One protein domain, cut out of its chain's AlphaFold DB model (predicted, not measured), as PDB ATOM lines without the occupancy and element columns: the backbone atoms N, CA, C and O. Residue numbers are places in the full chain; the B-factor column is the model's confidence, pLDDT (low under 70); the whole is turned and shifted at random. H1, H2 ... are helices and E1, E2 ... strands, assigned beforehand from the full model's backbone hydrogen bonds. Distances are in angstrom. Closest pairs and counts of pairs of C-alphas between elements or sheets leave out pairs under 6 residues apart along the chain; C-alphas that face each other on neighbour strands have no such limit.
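Overview. This is residues 27 to 146 of the 156 residues of the protein "Protein of unassigned function" of Methylobacterium oryzae CBMB20 (UniProt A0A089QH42). A strongly twisted sheet of four strands has H1, H2 and H3 over one face, as two layers. H3, H4 and H5 fold back and forth as a row, H4 and H5 near the end where E1 begins and E2 ends. The printed part has 120 residues with five named helices and four strands, in the order H1 H2 E1 E2 E3 E4 H3 H4 H5, class mixed. The sheet E1 E2 E3 E4 is a meander, each strand the antiparallel neighbour of the one before. The whole is compact, radius of gyration of the C-alphas 14.1 A, and only just elongated, spanning 44 by 29 by 25 A.

Arrangement. E1, residues 59 to 68, and E2, 75 to 83, form a hairpin, with N 62 and O 80 2.8 A apart. E3, 89 to 97, pairs with E2 through N 77 and O 94, 2.9 A, and bends by 50 degrees at residue 92. E4, 102 to 105, pairs with E3 through N 95 and O 104, 2.8 A. H1, 27 to 35, is on the sheet; its closest C-alphas to E3 are Ala 29 and Val 96, 6.0 A. H3, 112 to 117, is on the same face, height 6.3 A. H2, 44 to 54, is on the sheet, height 6.1 A. H4, 120 to 133, touches H2 with residues 120 to 124 alone, closest C-alphas Pro 120 and Thr 47, 5.2 A, at a steep tilt of 63 degrees. H3 and H4 form a helical hairpin, closest C-alphas Leu 116 and Phe 123, 4.7 A, at a shallow tilt of 9 degrees, opposite ways. H5, 137 to 146, forms another with H4, closest C-alphas Leu 140 and Ala 128, 5.3 A, at 14 degrees. In H1 to H5 every O i to N i+4 pair is within hydrogen-bond range.

Along the chain. H1 begins at C-alpha 27, (-30.124, 11.741, -59.256). E1 measures 27.0 A, E2 25.2 A, E3 23.4 A and H4 20.0 A from first to last C-alpha. H5 ends at C-alpha 146, (-24.350, 32.121, -35.570).

Size, cuts and confidence. The C-alphas farthest apart, Asn 99 and Pro 137, are 45.0 A apart. The printed part has no cut, no link is long, and no printed residue is under 70 in pLDDT.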
ATOM      1  N   ARG A  27     -29.567  10.397 -59.137       95.38
ATOM      2  CA  ARG A  27     -30.124  11.741 -59.256       95.38
ATOM      3  C   ARG A  27     -31.450  11.882 -58.513       95.38
ATOM      4  O   ARG A  27     -31.602  12.832 -57.753       95.38
ATOM      5  N   ALA A  28     -32.379  10.941 -58.690       94.69
ATOM      6  CA  ALA A  28     -33.667  10.985 -58.001       94.69
ATOM      7  C   ALA A  28     -33.493  10.891 -56.477       94.69
ATOM      8  O   ALA A  28     -34.162  11.607 -55.738       94.69
ATOM      9  N   ALA A  29     -32.564  10.054 -56.004       96.00
ATOM     10  CA  ALA A  29     -32.268   9.918 -54.583       96.00
ATOM     11  C   ALA A  29     -31.715  11.223 -53.989       96.00
ATOM     12  O   ALA A  29     -32.162  11.662 -52.927       96.00
ATOM     13  N   ILE A  30     -30.769  11.858 -54.689       97.81
ATOM     14  CA  ILE A  30     -30.176  13.137 -54.284       97.81
ATOM     15  C   ILE A  30     -31.221  14.250 -54.301       97.81
ATOM     16  O   ILE A  30     -31.317  14.985 -53.321       97.81
ATOM     17  N   ASP A  31     -32.010  14.372 -55.372       97.56
ATOM     18  CA  ASP A  31     -33.043  15.407 -55.495       97.56
ATOM     19  C   ASP A  31     -34.074  15.282 -54.358       97.56
ATOM     20  O   ASP A  31     -34.388  16.272 -53.695       97.56
ATOM     21  N   LEU A  32     -34.508  14.058 -54.039       97.12
ATOM     22  CA  LEU A  32     -35.425  13.797 -52.926       97.12
ATOM     23  C   LEU A  32     -34.867  14.238 -51.565       97.12
ATOM     24  O   LEU A  32     -35.600  14.826 -50.771       97.12
ATOM     25  N   VAL A  33     -33.584  13.990 -51.288       97.56
ATOM     26  CA  VAL A  33     -32.945  14.442 -50.036       97.56
ATOM     27  C   VAL A  33     -32.717  15.946 -50.044       97.56
ATOM     28  O   VAL A  33     -33.000  16.609 -49.052       97.56
ATOM     29  N   ARG A  34     -32.238  16.506 -51.155       97.56
ATOM     30  CA  ARG A  34     -31.961  17.939 -51.303       97.56
ATOM     31  C   ARG A  34     -33.214  18.779 -51.045       97.56
ATOM     32  O   ARG A  34     -33.142  19.798 -50.348       97.56
ATOM     33  N   ASP A  35     -34.341  18.328 -51.588       97.19
ATOM     34  CA  ASP A  35     -35.609  19.058 -51.600       97.19
ATOM     35  C   ASP A  35     -36.528  18.660 -50.427       97.19
ATOM     36  O   ASP A  35     -37.587  19.264 -50.220       97.19
ATOM     37  N   ARG A  36     -36.093  17.701 -49.596       95.69
ATOM     38  CA  ARG A  36     -36.761  17.296 -48.356       95.69
ATOM     39  C   ARG A  36     -36.996  18.506 -47.455       95.69
ATOM     40  O   ARG A  36     -36.061  19.214 -47.076       95.69
ATOM     41  N   ARG A  37     -38.264  18.734 -47.093       96.06
ATOM     42  CA  ARG A  37     -38.643  19.771 -46.129       96.06
ATOM     43  C   ARG A  37     -38.270  19.363 -44.709       96.06
ATOM     44  O   ARG A  37     -38.600  18.268 -44.264       96.06
ATOM     45  N   THR A  38     -37.659  20.303 -44.007       93.44
ATOM     46  CA  THR A  38     -37.356  20.250 -42.575       93.44
ATOM     47  C   THR A  38     -38.517  20.828 -41.761       93.44
ATOM     48  O   THR A  38     -39.362  21.557 -42.294       93.44
ATOM     49  N   ALA A  39     -38.542  20.566 -40.455       91.69
ATOM     50  CA  ALA A  39     -39.517  21.136 -39.523       91.69
ATOM     51  C   ALA A  39     -39.430  22.672 -39.423       91.69
ATOM     52  O   ALA A  39     -40.404  23.322 -39.063       91.69
ATOM     53  N   GLY A  40     -38.295  23.267 -39.806       87.00
ATOM     54  CA  GLY A  40     -38.111  24.718 -39.902       87.00
ATOM     55  C   GLY A  40     -38.676  25.352 -41.181       87.00
ATOM     56  O   GLY A  40     -38.214  26.421 -41.566       87.00
ATOM     57  N   PHE A  41     -39.598  24.684 -41.886       89.06
ATOM     58  CA  PHE A  41     -40.233  25.160 -43.130       89.06
ATOM     59  C   PHE A  41     -39.254  25.547 -44.259       89.06
ATOM     60  O   PHE A  41     -39.567  26.343 -45.142       89.06
ATOM     61  N   THR A  42     -38.072  24.936 -44.268       94.88
ATOM     62  CA  THR A  42     -37.049  25.075 -45.316       94.88
ATOM     63  C   THR A  42     -36.654  23.699 -45.858       94.88
ATOM     64  O   THR A  42     -37.198  22.692 -45.409       94.88
ATOM     65  N   THR A  43     -35.724  23.618 -46.809       97.25
ATOM     66  CA  THR A  43     -35.205  22.338 -47.317       97.25
ATOM     67  C   THR A  43     -33.868  21.975 -46.683       97.25
ATOM     68  O   THR A  43     -33.142  22.859 -46.221       97.25
ATOM     69  N   VAL A  44     -33.512  20.690 -46.712       97.44
ATOM     70  CA  VAL A  44     -32.184  20.196 -46.309       97.44
ATOM     71  C   VAL A  44     -31.071  21.017 -46.962       97.44
ATOM     72  O   VAL A  44     -30.203  21.545 -46.268       97.44
ATOM     73  N   ALA A  45     -31.134  21.224 -48.280       97.62
ATOM     74  CA  ALA A  45     -30.116  21.985 -49.001       97.62
ATOM     75  C   ALA A  45     -30.005  23.441 -48.546       97.62
ATOM     76  O   ALA A  45     -28.902  23.962 -48.377       97.62
ATOM     77  N   ARG A  46     -31.145  24.099 -48.304       97.81
ATOM     78  CA  ARG A  46     -31.164  25.471 -47.788       97.81
ATOM     79  C   ARG A  46     -30.608  25.541 -46.370       97.81
ATOM     80  O   ARG A  46     -29.908  26.500 -46.066       97.81
ATOM     81  N   THR A  47     -30.869  24.544 -45.527       97.75
ATOM     82  CA  THR A  47     -30.287  24.471 -44.181       97.75
ATOM     83  C   THR A  47     -28.768  24.301 -44.225       97.75
ATOM     84  O   THR A  47     -28.061  25.010 -43.511       97.75
ATOM     85  N   LEU A  48     -28.253  23.424 -45.090       97.69
ATOM     86  CA  LEU A  48     -26.808  23.222 -45.262       97.69
ATOM     87  C   LEU A  48     -26.119  24.499 -45.766       97.69
ATOM     88  O   LEU A  48     -25.143  24.949 -45.168       97.69
ATOM     89  N   ALA A  49     -26.670  25.127 -46.809       97.19
ATOM     90  CA  ALA A  49     -26.152  26.384 -47.351       97.19
ATOM     91  C   ALA A  49     -26.238  27.535 -46.334       97.19
ATOM     92  O   ALA A  49     -25.343  28.378 -46.253       97.19
ATOM     93  N   TYR A  50     -27.308  27.569 -45.533       96.38
ATOM     94  CA  TYR A  50     -27.441  28.511 -44.429       96.38
ATOM     95  C   TYR A  50     -26.304  28.322 -43.422       96.38
ATOM     96  O   TYR A  50     -25.616  29.298 -43.134       96.38
ATOM     97  N   ALA A  51     -26.075  27.093 -42.946       96.88
ATOM     98  CA  ALA A  51     -25.034  26.783 -41.967       96.88
ATOM     99  C   ALA A  51     -23.632  27.152 -42.472       96.88
ATOM    100  O   ALA A  51     -22.852  27.762 -41.742       96.88
ATOM    101  N   GLU A  52     -23.321  26.851 -43.732       97.31
ATOM    102  CA  GLU A  52     -22.026  27.193 -44.328       97.31
ATOM    103  C   GLU A  52     -21.780  28.707 -44.348       97.31
ATOM    104  O   GLU A  52     -20.722  29.183 -43.922       97.31
ATOM    105  N   ARG A  53     -22.795  29.477 -44.753       96.75
ATOM    106  CA  ARG A  53     -22.727  30.940 -44.790       96.75
ATOM    107  C   ARG A  53     -22.577  31.548 -43.395       96.75
ATOM    108  O   ARG A  53     -21.695  32.378 -43.194       96.75
ATOM    109  N   VAL A  54     -23.432  31.177 -42.440       96.81
ATOM    110  CA  VAL A  54     -23.469  31.853 -41.124       96.81
ATOM    111  C   VAL A  54     -22.308  31.468 -40.215       96.81
ATOM    112  O   VAL A  54     -21.904  32.266 -39.379       96.81
ATOM    113  N   THR A  55     -21.729  30.280 -40.398       96.06
ATOM    114  CA  THR A  55     -20.549  29.852 -39.630       96.06
ATOM    115  C   THR A  55     -19.233  30.368 -40.220       96.06
ATOM    116  O   THR A  55     -18.157  30.017 -39.729       96.06
ATOM    117  N   GLY A  56     -19.277  31.175 -41.289       93.69
ATOM    118  CA  GLY A  56     -18.080  31.707 -41.947       93.69
ATOM    119  C   GLY A  56     -17.162  30.600 -42.476       93.69
ATOM    120  O   GLY A  56     -15.938  30.682 -42.329       93.69
ATOM    121  N   GLY A  57     -17.752  29.529 -43.018       90.88
ATOM    122  CA  GLY A  57     -17.035  28.379 -43.565       90.88
ATOM    123  C   GLY A  57     -16.421  27.434 -42.528       90.88
ATOM    124  O   GLY A  57     -15.558  26.640 -42.910       90.88
ATOM    125  N   ALA A  58     -16.817  27.521 -41.250       95.19
ATOM    126  CA  ALA A  58     -16.450  26.528 -40.236       95.19
ATOM    127  C   ALA A  58     -17.167  25.192 -40.485       95.19
ATOM    128  O   ALA A  58     -16.554  24.135 -40.377       95.19
ATOM    129  N   PHE A  59     -18.434  25.246 -40.894       96.62
ATOM    130  CA  PHE A  59     -19.106  24.145 -41.575       96.62
ATOM    131  C   PHE A  59     -18.998  24.350 -43.089       96.62
ATOM    132  O   PHE A  59     -19.194  25.467 -43.567       96.62
ATOM    133  N   ARG A  60     -18.712  23.287 -43.846       97.19
ATOM    134  CA  ARG A  60     -18.747  23.307 -45.317       97.19
ATOM    135  C   ARG A  60     -19.426  22.071 -45.863       97.19
ATOM    136  O   ARG A  60     -19.064  20.954 -45.486       97.19
ATOM    137  N   PHE A  61     -20.362  22.261 -46.782       96.62
ATOM    138  CA  PHE A  61     -20.960  21.159 -47.517       96.62
ATOM    139  C   PHE A  61     -19.958  20.583 -48.536       96.62
ATOM    140  O   PHE A  61     -19.258  21.315 -49.231       96.62
ATOM    141  N   GLY A  62     -19.863  19.255 -48.598       95.81
ATOM    142  CA  GLY A  62     -18.881  18.522 -49.405       95.81
ATOM    143  C   GLY A  62     -19.472  17.669 -50.529       95.81
ATOM    144  O   GLY A  62     -18.708  17.068 -51.277       95.81
ATOM    145  N   GLY A  63     -20.799  17.590 -50.658       96.69
ATOM    146  CA  GLY A  63     -21.469  16.806 -51.700       96.69
ATOM    147  C   GLY A  63     -22.370  15.694 -51.166       96.69
ATOM    148  O   GLY A  63     -22.496  15.479 -49.959       96.69
ATOM    149  N   TYR A  64     -22.999  14.979 -52.094       97.38
ATOM    150  CA  TYR A  64     -23.792  13.784 -51.817       97.38
ATOM    151  C   TYR A  64     -23.047  12.548 -52.317       97.38
ATOM    152  O   TYR A  64     -22.377  12.595 -53.345       97.38
ATOM    153  N   ARG A  65     -23.198  11.435 -51.605       96.94
ATOM    154  CA  ARG A  65     -22.763  10.105 -52.028       96.94
ATOM    155  C   ARG A  65     -23.936   9.151 -51.903       96.94
ATOM    156  O   ARG A  65     -24.596   9.148 -50.866       96.94
ATOM    157  N   VAL A  66     -24.191   8.346 -52.925       96.56
ATOM    158  CA  VAL A  66     -25.274   7.362 -52.899       96.56
ATOM    159  C   VAL A  66     -24.681   5.964 -52.852       96.56
ATOM    160  O   VAL A  66     -23.909   5.575 -53.720       96.56
ATOM    161  N   ASP A  67     -25.035   5.220 -51.810       94.56
ATOM    162  CA  ASP A  67     -24.652   3.829 -51.634       94.56
ATOM    163  C   ASP A  67     -25.888   2.946 -51.872       94.56
ATOM    164  O   ASP A  67     -26.947   3.136 -51.261       94.56
ATOM    165  N   TYR A  68     -25.733   1.950 -52.740       92.56
ATOM    166  CA  TYR A  68     -26.744   0.937 -53.024       92.56
ATOM    167  C   TYR A  68     -26.356  -0.376 -52.361       92.56
ATOM    168  O   TYR A  68     -25.176  -0.735 -52.331       92.56
ATOM    169  N   ARG A  69     -27.342  -1.117 -51.855       87.12
ATOM    170  CA  ARG A  69     -27.136  -2.513 -51.475       87.12
ATOM    171  C   ARG A  69     -28.170  -3.398 -52.166       87.12
ATOM    172  O   ARG A  69     -29.330  -2.999 -52.234       87.12
ATOM    173  N   PRO A  70     -27.764  -4.564 -52.687       80.69
ATOM    174  CA  PRO A  70     -28.654  -5.430 -53.457       80.69
ATOM    175  C   PRO A  70     -29.768  -6.061 -52.606       80.69
ATOM    176  O   PRO A  70     -30.789  -6.466 -53.147       80.69
ATOM    177  N   ASP A  71     -29.583  -6.140 -51.289       85.19
ATOM    178  CA  ASP A  71     -30.485  -6.778 -50.328       85.19
ATOM    179  C   ASP A  71     -31.541  -5.834 -49.731       85.19
ATOM    180  O   ASP A  71     -32.397  -6.281 -48.968       85.19
ATOM    181  N   VAL A  72     -31.512  -4.534 -50.061       84.81
ATOM    182  CA  VAL A  72     -32.433  -3.546 -49.480       84.81
ATOM    183  C   VAL A  72     -33.196  -2.756 -50.549       84.81
ATOM    184  O   VAL A  72     -32.602  -2.294 -51.523       84.81
ATOM    185  N   PRO A  73     -34.508  -2.517 -50.368       88.50
ATOM    186  CA  PRO A  73     -35.340  -1.829 -51.357       88.50
ATOM    187  C   PRO A  73     -35.260  -0.292 -51.240       88.50
ATOM    188  O   PRO A  73     -36.265   0.398 -51.373       88.50
ATOM    189  N   PHE A  74     -34.081   0.260 -50.942       91.56
ATOM    190  CA  PHE A  74     -33.851   1.704 -50.822       91.56
ATOM    191  C   PHE A  74     -32.396   2.066 -51.148       91.56
ATOM    192  O   PHE A  74     -31.480   1.266 -50.970       91.56
ATOM    193  N   ALA A  75     -32.164   3.307 -51.566       94.88
ATOM    194  CA  ALA A  75     -30.826   3.883 -51.656       94.88
ATOM    195  C   ALA A  75     -30.439   4.542 -50.326       94.88
ATOM    196  O   ALA A  75     -31.290   5.104 -49.626       94.88
ATOM    197  N   ARG A  76     -29.151   4.515 -49.971       95.56
ATOM    198  CA  ARG A  76     -28.624   5.302 -48.852       95.56
ATOM    199  C   ARG A  76     -27.901   6.525 -49.394       95.56
ATOM    200  O   ARG A  76     -26.852   6.394 -50.009       95.56
ATOM    201  N   VAL A  77     -28.429   7.711 -49.127       97.25
ATOM    202  CA  VAL A  77     -27.777   8.974 -49.491       97.25
ATOM    203  C   VAL A  77     -27.014   9.492 -48.281       97.25
ATOM    204  O   VAL A  77     -27.586   9.646 -47.206       97.25
ATOM    205  N   ARG A  78     -25.723   9.764 -48.436       96.81
ATOM    206  CA  ARG A  78     -24.860  10.347 -47.411       96.81
ATOM    207  C   ARG A  78     -24.453  11.745 -47.849       96.81
ATOM    208  O   ARG A  78     -23.888  11.915 -48.925       96.81
ATOM    209  N   ILE A  79     -24.723  12.735 -47.015       97.38
ATOM    210  CA  ILE A  79     -24.268  14.107 -47.213       97.38
ATOM    211  C   ILE A  79     -22.895  14.220 -46.550       97.38
ATOM    212  O   ILE A  79     -22.741  13.977 -45.347       97.38
ATOM    213  N   CYS A  80     -21.894  14.536 -47.358       96.56
ATOM    214  CA  CYS A  80     -20.536  14.767 -46.906       96.56
ATOM    215  C   CYS A  80     -20.359  16.238 -46.536       96.56
ATOM    216  O   CYS A  80     -20.907  17.126 -47.190       96.56
ATOM    217  N   TYR A  81     -19.609  16.500 -45.477       95.94
ATOM    218  CA  TYR A  81     -19.331  17.838 -44.979       95.94
ATOM    219  C   TYR A  81     -17.971  17.876 -44.284       95.94
ATOM    220  O   TYR A  81     -17.419  16.845 -43.899       95.94
ATOM    221  N   ARG A  82     -17.430  19.077 -44.110       95.81
ATOM    222  CA  ARG A  82     -16.284  19.344 -43.239       95.81
ATOM    223  C   ARG A  82     -16.741  20.222 -42.082       95.81
ATOM    224  O   ARG A  82     -17.489  21.176 -42.301       95.81
ATOM    225  N   LEU A  83     -16.272  19.906 -40.880       94.75
ATOM    226  CA  LEU A  83     -16.430  20.743 -39.697       94.75
ATOM    227  C   LEU A  83     -15.036  21.086 -39.165       94.75
ATOM    228  O   LEU A  83     -14.322  20.227 -38.654       94.75
ATOM    229  N   GLY A  84     -14.634  22.339 -39.352       92.06
ATOM    230  CA  GLY A  84     -13.320  22.819 -38.954       92.06
ATOM    231  C   GLY A  84     -12.165  22.213 -39.742       92.06
ATOM    232  O   GLY A  84     -12.182  22.220 -40.976       92.06
ATOM    233  N   ILE A  85     -11.142  21.754 -39.017       82.56
ATOM    234  CA  ILE A  85      -9.893  21.227 -39.599       82.56
ATOM    235  C   ILE A  85      -9.929  19.718 -39.851       82.56
ATOM    236  O   ILE A  85      -9.040  19.195 -40.523       82.56
ATOM    237  N   ASP A  86     -10.955  19.034 -39.349       81.81
ATOM    238  CA  ASP A  86     -11.058  17.588 -39.463       81.81
ATOM    239  C   ASP A  86     -11.272  17.132 -40.919       81.81
ATOM    240  O   ASP A  86     -11.790  17.879 -41.769       81.81
ATOM    241  N   PRO A  87     -10.881  15.886 -41.245       86.25
ATOM    242  CA  PRO A  87     -11.182  15.286 -42.535       86.25
ATOM    243  C   PRO A  87     -12.685  15.342 -42.857       86.25
ATOM    244  O   PRO A  87     -13.523  15.292 -41.954       86.25
ATOM    245  N   PRO A  88     -13.062  15.427 -44.147       89.38
ATOM    246  CA  PRO A  88     -14.467  15.419 -44.531       89.38
ATOM    247  C   PRO A  88     -15.163  14.137 -44.043       89.38
ATOM    248  O   PRO A  88     -14.665  13.029 -44.246       89.38
ATOM    249  N   ASN A  89     -16.337  14.296 -43.436       89.25
ATOM    250  CA  ASN A  89     -17.175  13.218 -42.921       89.25
ATOM    251  C   ASN A  89     -18.467  13.114 -43.741       89.25
ATOM    252  O   ASN A  89     -19.070  14.121 -44.089       89.25
ATOM    253  N   CYS A  90     -18.937  11.895 -44.001       92.88
ATOM    254  CA  CYS A  90     -20.220  11.611 -44.649       92.88
ATOM    255  C   CYS A  90     -21.230  11.045 -43.640       92.88
ATOM    256  O   CYS A  90     -21.784   9.957 -43.830       92.88
ATOM    257  N   GLY A  91     -21.398  11.748 -42.516       88.94
ATOM    258  CA  GLY A  91     -22.190  11.302 -41.362       88.94
ATOM    259  C   GLY A  91     -23.692  11.579 -41.464       88.94
ATOM    260  O   GLY A  91     -24.484  10.976 -40.746       88.94
ATOM    261  N   LEU A  92     -24.111  12.458 -42.374       94.69
ATOM    262  CA  LEU A  92     -25.515  12.817 -42.567       94.69
ATOM    263  C   LEU A  92     -26.175  11.821 -43.530       94.69
ATOM    264  O   LEU A  92     -26.145  12.013 -44.742       94.69
ATOM    265  N   ALA A  93     -26.718  10.722 -43.016       95.12
ATOM    266  CA  ALA A  93     -27.252   9.650 -43.853       95.12
ATOM    267  C   ALA A  93     -28.786   9.642 -43.897       95.12
ATOM    268  O   ALA A  93     -29.441   9.791 -42.869       95.12
ATOM    269  N   TYR A  94     -29.334   9.370 -45.079       96.12
ATOM    270  CA  TYR A  94     -30.756   9.226 -45.372       96.12
ATOM    271  C   TYR A  94     -31.029   7.897 -46.076       96.12
ATOM    272  O   TYR A  94     -30.198   7.412 -46.848       96.12
ATOM    273  N   ARG A  95     -32.200   7.313 -45.828       94.88
ATOM    274  CA  ARG A  95     -32.760   6.206 -46.613       94.88
ATOM    275  C   ARG A  95     -33.790   6.783 -47.568       94.88
ATOM    276  O   ARG A  95     -34.634   7.571 -47.143       94.88
ATOM    277  N   VAL A  96     -33.700   6.397 -48.836       95.69
ATOM    278  CA  VAL A  96     -34.542   6.937 -49.902       95.69
ATOM    279  C   VAL A  96     -35.146   5.811 -50.722       95.69
ATOM    280  O   VAL A  96     -34.420   4.981 -51.269       95.69
ATOM    281  N   ALA A  97     -36.466   5.816 -50.833       93.12
ATOM    282  CA  ALA A  97     -37.218   4.940 -51.722       93.12
ATOM    283  C   ALA A  97     -38.144   5.772 -52.619       93.12
ATOM    284  O   ALA A  97     -38.458   6.926 -52.310       93.12
ATOM    285  N   VAL A  98     -38.562   5.192 -53.739       89.38
ATOM    286  CA  VAL A  98     -39.534   5.781 -54.674       89.38
ATOM    287  C   VAL A  98     -40.766   4.892 -54.804       89.38
ATOM    288  O   VAL A  98     -40.711   3.706 -54.499       89.38
ATOM    289  N   ASN A  99     -41.868   5.473 -55.288       85.12
ATOM    290  CA  ASN A  99     -43.147   4.799 -55.534       85.12
ATOM    291  C   ASN A  99     -43.799   4.142 -54.293       85.12
ATOM    292  O   ASN A  99     -44.007   2.931 -54.285       85.12
ATOM    293  N   PRO A 100     -44.200   4.921 -53.266       87.00
ATOM    294  CA  PRO A 100     -44.179   6.384 -53.205       87.00
ATOM    295  C   PRO A 100     -42.822   6.945 -52.739       87.00
ATOM    296  O   PRO A 100     -42.045   6.230 -52.107       87.00
ATOM    297  N   PRO A 101     -42.512   8.224 -53.031       90.56
ATOM    298  CA  PRO A 101     -41.311   8.870 -52.509       90.56
ATOM    299  C   PRO A 101     -41.267   8.834 -50.977       90.56
ATOM    300  O   PRO A 101     -42.155   9.369 -50.312       90.56
ATOM    301  N   HIS A 102     -40.211   8.239 -50.426       91.94
ATOM    302  CA  HIS A 102     -39.961   8.168 -48.987       91.94
ATOM    303  C   HIS A 102     -38.527   8.590 -48.687       91.94
ATOM    304  O   HIS A 102     -37.591   8.084 -49.305       91.94
ATOM    305  N   VAL A 103     -38.358   9.509 -47.738       94.50
ATOM    306  CA  VAL A 103     -37.056  10.030 -47.308       94.50
ATOM    307  C   VAL A 103     -37.054  10.135 -45.793       94.50
ATOM    308  O   VAL A 103     -37.902  10.816 -45.216       94.50
ATOM    309  N   GLU A 104     -36.076   9.508 -45.151       93.06
ATOM    310  CA  GLU A 104     -35.897   9.591 -43.703       93.06
ATOM    311  C   GLU A 104     -34.418   9.543 -43.311       93.06
ATOM    312  O   GLU A 104     -33.625   8.915 -44.020       93.06
ATOM    313  N   PRO A 105     -34.027  10.150 -42.178       93.69
ATOM    314  CA  PRO A 105     -32.710   9.930 -41.597       93.69
ATOM    315  C   PRO A 105     -32.440   8.438 -41.371       93.69
ATOM    316  O   PRO A 105     -33.304   7.687 -40.913       93.69
ATOM    317  N   ALA A 106     -31.224   7.996 -41.688       90.44
ATOM    318  CA  ALA A 106     -30.825   6.604 -41.524       90.44
ATOM    319  C   ALA A 106     -30.706   6.192 -40.048       90.44
ATOM    320  O   ALA A 106     -30.927   5.013 -39.752       90.44
ATOM    321  N   ASP A 107     -30.382   7.153 -39.173       86.31
ATOM    322  CA  ASP A 107     -30.553   7.079 -37.722       86.31
ATOM    323  C   ASP A 107     -31.687   8.025 -37.307       86.31
ATOM    324  O   ASP A 107     -31.648   9.225 -37.584       86.31
ATOM    325  N   ARG A 108     -32.731   7.463 -36.694       77.81
ATOM    326  CA  ARG A 108     -33.949   8.197 -36.328       77.81
ATOM    327  C   ARG A 108     -33.889   8.797 -34.926       77.81
ATOM    328  O   ARG A 108     -34.712   9.656 -34.609       77.81
ATOM    329  N   TYR A 109     -32.971   8.336 -34.080       73.94
ATOM    330  CA  TYR A 109     -32.967   8.659 -32.653       73.94
ATOM    331  C   TYR A 109     -31.840   9.615 -32.288       73.94
ATOM    332  O   TYR A 109     -32.023  10.475 -31.426       73.94
ATOM    333  N   ASN A 110     -30.698   9.503 -32.960       72.50
ATOM    334  CA  ASN A 110     -29.543  10.353 -32.720       72.50
ATOM    335  C   ASN A 110     -28.892  10.797 -34.045       72.50
ATOM    336  O   ASN A 110     -29.278  10.379 -35.135       72.50
ATOM    337  N   GLY A 111     -27.925  11.707 -33.941       83.56
ATOM    338  CA  GLY A 111     -27.086  12.110 -35.063       83.56
ATOM    339  C   GLY A 111     -27.522  13.383 -35.787       83.56
ATOM    340  O   GLY A 111     -28.679  13.808 -35.781       83.56
ATOM    341  N   LEU A 112     -26.545  13.986 -36.465       91.06
ATOM    342  CA  LEU A 112     -26.674  15.284 -37.123       91.06
ATOM    343  C   LEU A 112     -27.750  15.322 -38.223       91.06
ATOM    344  O   LEU A 112     -28.328  16.378 -38.451       91.06
ATOM    345  N   ALA A 113     -28.054  14.200 -38.892       92.88
ATOM    346  CA  ALA A 113     -29.111  14.149 -39.913       92.88
ATOM    347  C   ALA A 113     -30.509  14.375 -39.314       92.88
ATOM    348  O   ALA A 113     -31.346  15.038 -39.920       92.88
ATOM    349  N   ARG A 114     -30.760  13.875 -38.100       92.56
ATOM    350  CA  ARG A 114     -32.007  14.141 -37.377       92.56
ATOM    351  C   ARG A 114     -32.105  15.617 -36.998       92.56
ATOM    352  O   ARG A 114     -33.130  16.245 -37.239       92.56
ATOM    353  N   ASP A 115     -31.042  16.178 -36.426       93.94
ATOM    354  CA  ASP A 115     -31.006  17.599 -36.058       93.94
ATOM    355  C   ASP A 115     -31.149  18.516 -37.287       93.94
ATOM    356  O   ASP A 115     -31.787  19.565 -37.209       93.94
ATOM    357  N   LEU A 116     -30.631  18.087 -38.442       94.94
ATOM    358  CA  LEU A 116     -30.828  18.740 -39.736       94.94
ATOM    359  C   LEU A 116     -32.304  18.767 -40.159       94.94
ATOM    360  O   LEU A 116     -32.797  19.818 -40.579       94.94
ATOM    361  N   GLU A 117     -33.039  17.662 -39.984       94.75
ATOM    362  CA  GLU A 117     -34.487  17.612 -40.244       94.75
ATOM    363  C   GLU A 117     -35.286  18.549 -39.329       94.75
ATOM    364  O   GLU A 117     -36.364  19.002 -39.715       94.75
ATOM    365  N   HIS A 118     -34.777  18.893 -38.143       94.25
ATOM    366  CA  HIS A 118     -35.428  19.852 -37.246       94.25
ATOM    367  C   HIS A 118     -35.239  21.321 -37.678       94.25
ATOM    368  O   HIS A 118     -35.917  22.205 -37.155       94.25
ATOM    369  N   GLY A 119     -34.386  21.587 -38.672       94.12
ATOM    370  CA  GLY A 119     -34.199  22.904 -39.278       94.12
ATOM    371  C   GLY A 119     -32.908  23.621 -38.854       94.12
ATOM    372  O   GLY A 119     -32.084  23.064 -38.124       94.12
ATOM    373  N   PRO A 120     -32.709  24.874 -39.307       94.94
ATOM    374  CA  PRO A 120     -31.413  25.557 -39.226       94.94
ATOM    375  C   PRO A 120     -30.844  25.709 -37.819       94.94
ATOM    376  O   PRO A 120     -29.674  25.411 -37.590       94.94
ATOM    377  N   GLN A 121     -31.667  26.126 -36.860       94.56
ATOM    378  CA  GLN A 121     -31.220  26.345 -35.485       94.56
ATOM    379  C   GLN A 121     -30.848  25.029 -34.785       94.56
ATOM    380  O   GLN A 121     -29.841  24.962 -34.083       94.56
ATOM    381  N   ALA A 122     -31.647  23.972 -34.973       94.75
ATOM    382  CA  ALA A 122     -31.359  22.654 -34.410       94.75
ATOM    383  C   ALA A 122     -30.061  22.081 -34.991       94.75
ATOM    384  O   ALA A 122     -29.213  21.595 -34.240       94.75
ATOM    385  N   PHE A 123     -29.862  22.245 -36.300       96.19
ATOM    386  CA  PHE A 123     -28.639  21.840 -36.970       96.19
ATOM    387  C   PHE A 123     -27.407  22.598 -36.458       96.19
ATOM    388  O   PHE A 123     -26.416  21.969 -36.100       96.19
ATOM    389  N   LEU A 124     -27.472  23.928 -36.328       96.69
ATOM    390  CA  LEU A 124     -26.376  24.717 -35.752       96.69
ATOM    391  C   LEU A 124     -26.046  24.292 -34.313       96.69
ATOM    392  O   LEU A 124     -24.876  24.141 -33.970       96.69
ATOM    393  N   ARG A 125     -27.055  24.035 -33.471       95.75
ATOM    394  CA  ARG A 125     -26.830  23.509 -32.111       95.75
ATOM    395  C   ARG A 125     -26.132  22.152 -32.132       95.75
ATOM    396  O   ARG A 125     -25.284  21.893 -31.285       95.75
ATOM    397  N   ALA A 126     -26.479  21.290 -33.082       95.06
ATOM    398  CA  ALA A 126     -25.829  19.998 -33.246       95.06
ATOM    399  C   ALA A 126     -24.377  20.137 -33.718       95.06
ATOM    400  O   ALA A 126     -23.506  19.463 -33.177       95.06
ATOM    401  N   LEU A 127     -24.096  21.062 -34.640       95.62
ATOM    402  CA  LEU A 127     -22.728  21.390 -35.052       95.62
ATOM    403  C   LEU A 127     -21.891  21.946 -33.894       95.62
ATOM    404  O   LEU A 127     -20.717  21.611 -33.790       95.62
ATOM    405  N   ALA A 128     -22.483  22.752 -33.007       95.69
ATOM    406  CA  ALA A 128     -21.802  23.229 -31.806       95.69
ATOM    407  C   ALA A 128     -21.446  22.066 -30.867       95.69
ATOM    408  O   ALA A 128     -20.302  21.973 -30.433       95.69
ATOM    409  N   ARG A 129     -22.387  21.140 -30.613       94.81
ATOM    410  CA  ARG A 129     -22.108  19.923 -29.825       94.81
ATOM    411  C   ARG A 129     -20.986  19.091 -30.445       94.81
ATOM    412  O   ARG A 129     -20.103  18.639 -29.731       94.81
ATOM    413  N   GLU A 130     -21.010  18.908 -31.762       93.31
ATOM    414  CA  GLU A 130     -19.987  18.141 -32.476       93.31
ATOM    415  C   GLU A 130     -18.607  18.816 -32.389       93.31
ATOM    416  O   GLU A 130     -17.621  18.157 -32.078       93.31
ATOM    417  N   ALA A 131     -18.533  20.138 -32.590       94.06
ATOM    418  CA  ALA A 131     -17.285  20.894 -32.476       94.06
ATOM    419  C   ALA A 131     -16.704  20.863 -31.051       94.06
ATOM    420  O   ALA A 131     -15.486  20.796 -30.887       94.06
ATOM    421  N   ASP A 132     -17.566  20.894 -30.031       94.69
ATOM    422  CA  ASP A 132     -17.172  20.760 -28.626       94.69
ATOM    423  C   ASP A 132     -16.614  19.357 -28.327       94.69
ATOM    424  O   ASP A 132     -15.509  19.222 -27.797       94.69
ATOM    425  N   LEU A 133     -17.303  18.300 -28.784       92.56
ATOM    426  CA  LEU A 133     -16.832  16.911 -28.672       92.56
ATOM    427  C   LEU A 133     -15.487  16.689 -29.378       92.56
ATOM    428  O   LEU A 133     -14.623  15.979 -28.859       92.56
ATOM    429  N   GLN A 134     -15.290  17.325 -30.533       91.56
ATOM    430  CA  GLN A 134     -14.042  17.293 -31.302       91.56
ATOM    431  C   GLN A 134     -12.957  18.226 -30.738       91.56
ATOM    432  O   GLN A 134     -11.847  18.263 -31.264       91.56
ATOM    433  N   ARG A 135     -13.243  18.967 -29.656       94.12
ATOM    434  CA  ARG A 135     -12.327  19.928 -29.018       94.12
ATOM    435  C   ARG A 135     -11.804  20.989 -29.996       94.12
ATOM    436  O   ARG A 135     -10.620  21.325 -29.981       94.12
ATOM    437  N   GLN A 136     -12.691  21.534 -30.831       94.25
ATOM    438  CA  GLN A 136     -12.392  22.585 -31.812       94.25
ATOM    439  C   GLN A 136     -12.942  23.957 -31.350       94.25
ATOM    440  O   GLN A 136     -13.986  24.402 -31.840       94.25
ATOM    441  N   PRO A 137     -12.266  24.675 -30.427       94.62
ATOM    442  CA  PRO A 137     -12.814  25.878 -29.786       94.62
ATOM    443  C   PRO A 137     -13.094  27.028 -30.764       94.62
ATOM    444  O   PRO A 137     -14.089  27.739 -30.627       94.62
ATOM    445  N   ASP A 138     -12.262  27.199 -31.794       94.81
ATOM    446  CA  ASP A 138     -12.473  28.240 -32.806       94.81
ATOM    447  C   ASP A 138     -13.706  27.984 -33.673       94.81
ATOM    448  O   ASP A 138     -14.420  28.919 -34.042       94.81
ATOM    449  N   VAL A 139     -13.972  26.715 -33.985       95.25
ATOM    450  CA  VAL A 139     -15.171  26.296 -34.718       95.25
ATOM    451  C   VAL A 139     -16.395  26.497 -33.842       95.25
ATOM    452  O   VAL A 139     -17.356  27.122 -34.287       95.25
ATOM    453  N   LEU A 140     -16.334  26.033 -32.591       96.31
ATOM    454  CA  LEU A 140     -17.410  26.192 -31.620       96.31
ATOM    455  C   LEU A 140     -17.819  27.661 -31.480       96.31
ATOM    456  O   LEU A 140     -18.997  27.979 -31.633       96.31
ATOM    457  N   ARG A 141     -16.849  28.566 -31.307       95.81
ATOM    458  CA  ARG A 141     -17.092  30.014 -31.219       95.81
ATOM    459  C   ARG A 141     -17.810  30.565 -32.452       95.81
ATOM    460  O   ARG A 141     -18.741  31.354 -32.315       95.81
ATOM    461  N   LYS A 142     -17.413  30.150 -33.661       95.81
ATOM    462  CA  LYS A 142     -18.078  30.577 -34.907       95.81
ATOM    463  C   LYS A 142     -19.515  30.066 -35.002       95.81
ATOM    464  O   LYS A 142     -20.395  30.799 -35.446       95.81
ATOM    465  N   VAL A 143     -19.762  28.824 -34.592       95.38
ATOM    466  CA  VAL A 143     -21.113  28.245 -34.598       95.38
ATOM    467  C   VAL A 143     -21.999  28.894 -33.530       95.38
ATOM    468  O   VAL A 143     -23.156  29.195 -33.808       95.38
ATOM    469  N   GLN A 144     -21.462  29.170 -32.339       94.56
ATOM    470  CA  GLN A 144     -22.168  29.886 -31.271       94.56
ATOM    471  C   GLN A 144     -22.525  31.315 -31.686       94.56
ATOM    472  O   GLN A 144     -23.672  31.714 -31.522       94.56
ATOM    473  N   ALA A 145     -21.606  32.042 -32.328       94.00
ATOM    474  CA  ALA A 145     -21.897  33.370 -32.867       94.00
ATOM    475  C   ALA A 145     -23.070  33.355 -33.869       94.00
ATOM    476  O   ALA A 145     -23.883  34.275 -33.887       94.00
ATOM    477  N   ALA A 146     -23.207  32.293 -34.671       93.81
ATOM    478  CA  ALA A 146     -24.350  32.121 -35.570       93.81
ATOM    479  C   ALA A 146     -25.669  31.790 -34.845       93.81
ATOM    480  O   ALA A 146     -26.744  31.943 -35.427       93.81
TER     481      ALA A 146